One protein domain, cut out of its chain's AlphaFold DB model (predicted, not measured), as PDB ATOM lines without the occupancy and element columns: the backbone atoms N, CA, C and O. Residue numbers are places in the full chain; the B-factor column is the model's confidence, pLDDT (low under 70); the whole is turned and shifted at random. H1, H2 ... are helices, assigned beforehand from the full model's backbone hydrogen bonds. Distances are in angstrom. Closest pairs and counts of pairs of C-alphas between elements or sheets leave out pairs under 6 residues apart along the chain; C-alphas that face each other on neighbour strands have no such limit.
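What this domain is: This is residues 53 to 105 of the 126 residues of an uncharacterized protein of Phanerochaete carnosa (strain HHB-10118-sp) (UniProt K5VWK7). Three short helices make a small, loosely joined frame: H2 and H3 run opposite ways with a gap between them, and H1 stands across the end where H2 begins and H3 ends. The long loop of residues 63 to 74, in which residues 65 to 66 pair antiparallel with residues 69 to 70, joins the end of H1 to the beginning of H2. The 53 printed residues, all helix in class with H1, H2, H3 in order, are compact, with a radius of gyration of the C-alphas of 10.2 A and spans of 29 by 23 by 15 A.

Where its parts are: Find C-alpha 53 at (145.457, 238.001, 201.433); H1 runs from there to residue 62, 14.0 A. H2, residues 75 to 83, covers 12.0 A. H3, residues 93 to 102, covers 14.3 A and ends at (151.998, 229.125, 199.864).

How they stand to each other: Look at Leu 60 and Gly 101, the closest C-alphas of H1 and H3, 6.1 A apart: these helices touch, about perpendicular at 76 degrees. H2 and H3 are close but not clearly touching, nearest at the C-alphas of Gln 80 and Phe 94, 7.9 A, with a shallow tilt of 30 degrees. H1 and H2 are near each other. Every O i to N i+4 pair is within hydrogen-bond range in H2 and H3, and 5 of 6 in H1.

The domain as a whole: The C-alphas of Trp 54 and Gly 85 are farthest apart, 29.6 A. The printed part has no cut; the link from H1 to H2 is long. Look for pLDDT under 70 at nine residues, among them 103 to 105.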
ATOM      1  N   SER A  53     145.434 239.453 201.575       62.12
ATOM      2  CA  SER A  53     145.457 238.001 201.433       62.12
ATOM      3  C   SER A  53     144.171 237.378 200.861       62.12
ATOM      4  O   SER A  53     144.273 236.350 200.203       62.12
ATOM      5  N   TRP A  54     142.984 237.955 201.064       66.81
ATOM      6  CA  TRP A  54     141.713 237.457 200.521       66.81
ATOM      7  C   TRP A  54     141.573 237.689 199.019       66.81
ATOM      8  O   TRP A  54     140.988 236.848 198.348       66.81
ATOM      9  N   ILE A  55     142.138 238.775 198.485       70.00
ATOM     10  CA  ILE A  55     142.123 239.081 197.045       70.00
ATOM     11  C   ILE A  55     143.329 238.440 196.353       70.00
ATOM     12  O   ILE A  55     143.204 237.839 195.285       70.00
ATOM     13  N   LEU A  56     144.502 238.496 196.987       69.19
ATOM     14  CA  LEU A  56     145.728 237.918 196.444       69.19
ATOM     15  C   LEU A  56     145.632 236.393 196.311       69.19
ATOM     16  O   LEU A  56     146.195 235.839 195.378       69.19
ATOM     17  N   ARG A  57     144.903 235.693 197.189       71.25
ATOM     18  CA  ARG A  57     144.731 234.228 197.118       71.25
ATOM     19  C   ARG A  57     144.020 233.737 195.853       71.25
ATOM     20  O   ARG A  57     144.634 232.944 195.144       71.25
ATOM     21  N   PRO A  58     142.770 234.139 195.553       72.56
ATOM     22  CA  PRO A  58     142.084 233.695 194.347       72.56
ATOM     23  C   PRO A  58     142.829 234.169 193.103       72.56
ATOM     24  O   PRO A  58     142.986 233.394 192.167       72.56
ATOM     25  N   LEU A  59     143.389 235.382 193.124       75.38
ATOM     26  CA  LEU A  59     144.179 235.896 192.012       75.38
ATOM     27  C   LEU A  59     145.415 235.020 191.744       75.38
ATOM     28  O   LEU A  59     145.616 234.552 190.627       75.38
ATOM     29  N   LEU A  60     146.219 234.724 192.768       77.00
ATOM     30  CA  LEU A  60     147.403 233.869 192.639       77.00
ATOM     31  C   LEU A  60     147.038 232.413 192.325       77.00
ATOM     32  O   LEU A  60     147.745 231.765 191.554       77.00
ATOM     33  N   SER A  61     145.919 231.918 192.853       72.19
ATOM     34  CA  SER A  61     145.361 230.605 192.517       72.19
ATOM     35  C   SER A  61     144.979 230.514 191.037       72.19
ATOM     36  O   SER A  61     145.256 229.494 190.413       72.19
ATOM     37  N   LEU A  62     144.396 231.568 190.454       75.75
ATOM     38  CA  LEU A  62     144.067 231.633 189.023       75.75
ATOM     39  C   LEU A  62     145.326 231.627 188.148       75.75
ATOM     40  O   LEU A  62     145.360 230.970 187.112       75.75
ATOM     41  N   PHE A  63     146.395 232.292 188.592       76.31
ATOM     42  CA  PHE A  63     147.704 232.209 187.934       76.31
ATOM     43  C   PHE A  63     148.409 230.857 188.144       76.31
ATOM     44  O   PHE A  63     149.411 230.570 187.482       76.31
ATOM     45  N   GLY A  64     147.878 230.006 189.026       74.62
ATOM     46  CA  GLY A  64     148.379 228.665 189.304       74.62
ATOM     47  C   GLY A  64     149.475 228.603 190.355       74.62
ATOM     48  O   GLY A  64     150.294 227.692 190.319       74.62
ATOM     49  N   PHE A  65     149.523 229.545 191.295       78.88
ATOM     50  CA  PHE A  65     150.315 229.397 192.513       78.88
ATOM     51  C   PHE A  65     149.529 228.566 193.530       78.88
ATOM     52  O   PHE A  65     148.606 229.055 194.176       78.88
ATOM     53  N   GLY A  66     149.897 227.292 193.650       72.69
ATOM     54  CA  GLY A  66     149.299 226.352 194.589       72.69
ATOM     55  C   GLY A  66     150.018 226.297 195.947       72.69
ATOM     56  O   GLY A  66     151.094 226.877 196.124       72.69
ATOM     57  N   PRO A  67     149.463 225.537 196.910       68.31
ATOM     58  CA  PRO A  67     149.988 225.427 198.277       68.31
ATOM     59  C   PRO A  67     151.383 224.788 198.360       68.31
ATOM     60  O   PRO A  67     152.117 225.027 199.316       68.31
ATOM     61  N   PHE A  68     151.771 224.005 197.350       71.75
ATOM     62  CA  PHE A  68     153.087 223.365 197.251       71.75
ATOM     63  C   PHE A  68     154.009 224.042 196.221       71.75
ATOM     64  O   PHE A  68     155.118 223.569 195.988       71.75
ATOM     65  N   GLY A  69     153.570 225.153 195.619       74.12
ATOM     66  CA  GLY A  69     154.269 225.851 194.541       74.12
ATOM     67  C   GLY A  69     153.442 225.949 193.252       74.12
ATOM     68  O   GLY A  69     152.244 225.658 193.260       74.12
ATOM     69  N   PRO A  70     154.057 226.397 192.144       77.88
ATOM     70  CA  PRO A  70     153.388 226.529 190.853       77.88
ATOM     71  C   PRO A  70     152.795 225.203 190.362       77.88
ATOM     72  O   PRO A  70     153.484 224.187 190.284       77.88
ATOM     73  N   VAL A  71     151.511 225.218 190.014       78.81
ATOM     74  CA  VAL A  71     150.783 224.066 189.484       78.81
ATOM     75  C   VAL A  71     151.275 223.770 188.066       78.81
ATOM     76  O   VAL A  71     151.419 224.664 187.226       78.81
ATOM     77  N   LYS A  72     151.572 222.495 187.797       70.62
ATOM     78  CA  LYS A  72     152.078 222.029 186.500       70.62
ATOM     79  C   LYS A  72     151.068 222.365 185.396       70.62
ATOM     80  O   LYS A  72     149.921 221.944 185.464       70.62
ATOM     81  N   GLY A  73     151.518 223.095 184.375       72.19
ATOM     82  CA  GLY A  73     150.677 223.523 183.248       72.19
ATOM     83  C   GLY A  73     150.001 224.886 183.425       72.19
ATOM     84  O   GLY A  73     149.368 225.360 182.490       72.19
ATOM     85  N   SER A  74     150.163 225.547 184.573       75.94
ATOM     86  CA  SER A  74     149.619 226.889 184.795       75.94
ATOM     87  C   SER A  74     150.570 228.007 184.362       75.94
ATOM     88  O   SER A  74     151.773 227.795 184.186       75.94
ATOM     89  N   SER A  75     150.046 229.232 184.265       77.69
ATOM     90  CA  SER A  75     150.806 230.440 183.916       77.69
ATOM     91  C   SER A  75     152.026 230.659 184.819       77.69
ATOM     92  O   SER A  75     153.082 231.059 184.336       77.69
ATOM     93  N   ALA A  76     151.935 230.323 186.111       74.62
ATOM     94  CA  ALA A  76     153.066 230.358 187.039       74.62
ATOM     95  C   ALA A  76     154.175 229.350 186.676       74.62
ATOM     96  O   ALA A  76     155.357 229.680 186.763       74.62
ATOM     97  N   ALA A  77     153.824 228.141 186.221       74.75
ATOM     98  CA  ALA A  77     154.797 227.144 185.770       74.75
ATOM     99  C   ALA A  77     155.426 227.523 184.418       74.75
ATOM    100  O   ALA A  77     156.619 227.299 184.209       74.75
ATOM    101  N   TRP A  78     154.653 228.153 183.526       80.94
ATOM    102  CA  TRP A  78     155.186 228.758 182.305       80.94
ATOM    103  C   TRP A  78     156.175 229.884 182.631       80.94
ATOM    104  O   TRP A  78     157.296 229.872 182.131       80.94
ATOM    105  N   ALA A  79     155.815 230.803 183.531       76.44
ATOM    106  CA  ALA A  79     156.684 231.905 183.934       76.44
ATOM    107  C   ALA A  79     157.971 231.403 184.609       76.44
ATOM    108  O   ALA A  79     159.058 231.890 184.302       76.44
ATOM    109  N   GLN A  80     157.887 230.375 185.461       76.75
ATOM    110  CA  GLN A  80     159.075 229.747 186.039       76.75
ATOM    111  C   GLN A  80     159.999 229.183 184.949       76.75
ATOM    112  O   GLN A  80     161.200 229.446 184.981       76.75
ATOM    113  N   ARG A  81     159.443 228.469 183.959       77.69
ATOM    114  CA  ARG A  81     160.209 227.894 182.843       77.69
ATOM    115  C   ARG A  81     160.850 228.968 181.962       77.69
ATOM    116  O   ARG A  81     162.005 228.809 181.584       77.69
ATOM    117  N   THR A  82     160.121 230.037 181.655       79.62
ATOM    118  CA  THR A  82     160.565 231.101 180.742       79.62
ATOM    119  C   THR A  82     161.638 231.991 181.365       79.62
ATOM    120  O   THR A  82     162.609 232.328 180.697       79.62
ATOM    121  N   PHE A  83     161.491 232.364 182.639       74.69
ATOM    122  CA  PHE A  83     162.385 233.340 183.273       74.69
ATOM    123  C   PHE A  83     163.511 232.710 184.109       74.69
ATOM    124  O   PHE A  83     164.561 233.328 184.266       74.69
ATOM    125  N   TRP A  84     163.319 231.499 184.649       76.94
ATOM    126  CA  TRP A  84     164.273 230.851 185.568       76.94
ATOM    127  C   TRP A  84     164.616 229.394 185.227       76.94
ATOM    128  O   TRP A  84     165.504 228.809 185.851       76.94
ATOM    129  N   GLY A  85     163.935 228.783 184.255       74.75
ATOM    130  CA  GLY A  85     164.105 227.372 183.926       74.75
ATOM    131  C   GLY A  85     163.696 226.463 185.090       74.75
ATOM    132  O   GLY A  85     162.508 226.264 185.343       74.75
ATOM    133  N   ALA A  86     164.685 225.891 185.785       64.94
ATOM    134  CA  ALA A  86     164.479 224.898 186.843       64.94
ATOM    135  C   ALA A  86     164.466 225.478 188.271       64.94
ATOM    136  O   ALA A  86     163.839 224.888 189.150       64.94
ATOM    137  N   ALA A  87     165.129 226.616 188.522       71.50
ATOM    138  CA  ALA A  87     165.336 227.131 189.877       71.50
ATOM    139  C   ALA A  87     165.070 228.639 189.978       71.50
ATOM    140  O   ALA A  87     165.786 229.466 189.414       71.50
ATOM    141  N   VAL A  88     164.051 228.999 190.757       72.62
ATOM    142  CA  VAL A  88     163.691 230.393 191.043       72.62
ATOM    143  C   VAL A  88     164.779 231.047 191.895       72.62
ATOM    144  O   VAL A  88     165.134 230.551 192.966       72.62
ATOM    145  N   LYS A  89     165.276 232.212 191.465       76.00
ATOM    146  CA  LYS A  89     166.245 232.994 192.248       76.00
ATOM    147  C   LYS A  89     165.620 233.457 193.571       76.00
ATOM    148  O   LYS A  89     164.528 234.033 193.583       76.00
ATOM    149  N   LYS A  90     166.329 233.250 194.684       67.88
ATOM    150  CA  LYS A  90     165.938 233.730 196.023       67.88
ATOM    151  C   LYS A  90     165.829 235.266 196.018       67.88
ATOM    152  O   LYS A  90     166.710 235.927 195.478       67.88
ATOM    153  N   ASN A  91     164.755 235.811 196.601       74.38
ATOM    154  CA  ASN A  91     164.378 237.240 196.587       74.38
ATOM    155  C   ASN A  91     163.974 237.815 195.213       74.38
ATOM    156  O   ASN A  91     163.964 239.028 195.027       74.38
ATOM    157  N   SER A  92     163.610 236.972 194.247       76.25
ATOM    158  CA  SER A  92     162.926 237.431 193.032       76.25
ATOM    159  C   SER A  92     161.461 237.777 193.314       76.25
ATOM    160  O   SER A  92     160.850 237.229 194.237       76.25
ATOM    161  N   TRP A  93     160.866 238.622 192.472       79.31
ATOM    162  CA  TRP A  93     159.427 238.906 192.510       79.31
ATOM    163  C   TRP A  93     158.591 237.613 192.443       79.31
ATOM    164  O   TRP A  93     157.622 237.464 193.182       79.31
ATOM    165  N   PHE A  94     159.036 236.620 191.664       78.00
ATOM    166  CA  PHE A  94     158.400 235.304 191.586       78.00
ATOM    167  C   PHE A  94     158.460 234.545 192.918       78.00
ATOM    168  O   PHE A  94     157.462 233.974 193.346       78.00
ATOM    169  N   SER A  95     159.593 234.591 193.630       77.50
ATOM    170  CA  SER A  95     159.708 233.980 194.962       77.50
ATOM    171  C   SER A  95     158.795 234.642 196.002       77.50
ATOM    172  O   SER A  95     158.295 233.966 196.902       77.50
ATOM    173  N   ALA A  96     158.520 235.944 195.859       79.00
ATOM    174  CA  ALA A  96     157.564 236.652 196.704       79.00
ATOM    175  C   ALA A  96     156.119 236.212 196.415       79.00
ATOM    176  O   ALA A  96     155.385 235.911 197.357       79.00
ATOM    177  N   LEU A  97     155.739 236.081 195.138       75.31
ATOM    178  CA  LEU A  97     154.417 235.585 194.726       75.31
ATOM    179  C   LEU A  97     154.204 234.116 195.100       75.31
ATOM    180  O   LEU A  97     153.159 233.759 195.638       75.31
ATOM    181  N   GLN A  98     155.222 233.274 194.911       77.06
ATOM    182  CA  GLN A  98     155.198 231.877 195.334       77.06
ATOM    183  C   GLN A  98     155.012 231.771 196.853       77.06
ATOM    184  O   GLN A  98     154.166 231.018 197.328       77.06
ATOM    185  N   ARG A  99     155.739 232.580 197.634       76.25
ATOM    186  CA  ARG A  99     155.581 232.630 199.092       76.25
ATOM    187  C   ARG A  99     154.201 233.148 199.506       76.25
ATOM    188  O   ARG A  99     153.662 232.669 200.501       76.25
ATOM    189  N   ALA A 100     153.630 234.104 198.775       74.69
ATOM    190  CA  ALA A 100     152.281 234.608 199.023       74.69
ATOM    191  C   ALA A 100     151.206 233.542 198.741       74.69
ATOM    192  O   ALA A 100     150.309 233.369 199.564       74.69
ATOM    193  N   GLY A 101     151.347 232.763 197.661       71.88
ATOM    194  CA  GLY A 101     150.467 231.628 197.353       71.88
ATOM    195  C   GLY A 101     150.563 230.489 198.377       71.88
ATOM    196  O   GLY A 101     149.548 229.930 198.786       71.88
ATOM    197  N   MET A 102     151.767 230.199 198.882       72.25
ATOM    198  CA  MET A 102     151.998 229.125 199.864       72.25
ATOM    199  C   MET A 102     151.586 229.483 201.306       72.25
ATOM    200  O   MET A 102     151.312 228.594 202.107       72.25
ATOM    201  N   LYS A 103     151.514 230.771 201.671       67.44
ATOM    202  CA  LYS A 103     151.069 231.224 203.010       67.44
ATOM    203  C   LYS A 103     149.567 231.010 203.269       67.44
ATOM    204  O   LYS A 103     149.105 231.222 204.387       67.44
ATOM    205  N   GLY A 104     148.802 230.620 202.250       56.41
ATOM    206  CA  GLY A 104     147.351 230.460 202.304       56.41
ATOM    207  C   GLY A 104     146.852 229.064 202.666       56.41
ATOM    208  O   GLY A 104     145.647 228.847 202.566       56.41
ATOM    209  N   THR A 105     147.722 228.131 203.066       51.34
ATOM    210  CA  THR A 105     147.325 226.770 203.450       51.34
ATOM    211  C   THR A 105     146.458 226.817 204.706       51.34
ATOM    212  O   THR A 105     146.938 226.681 205.830       51.34
TER     213      THR A 105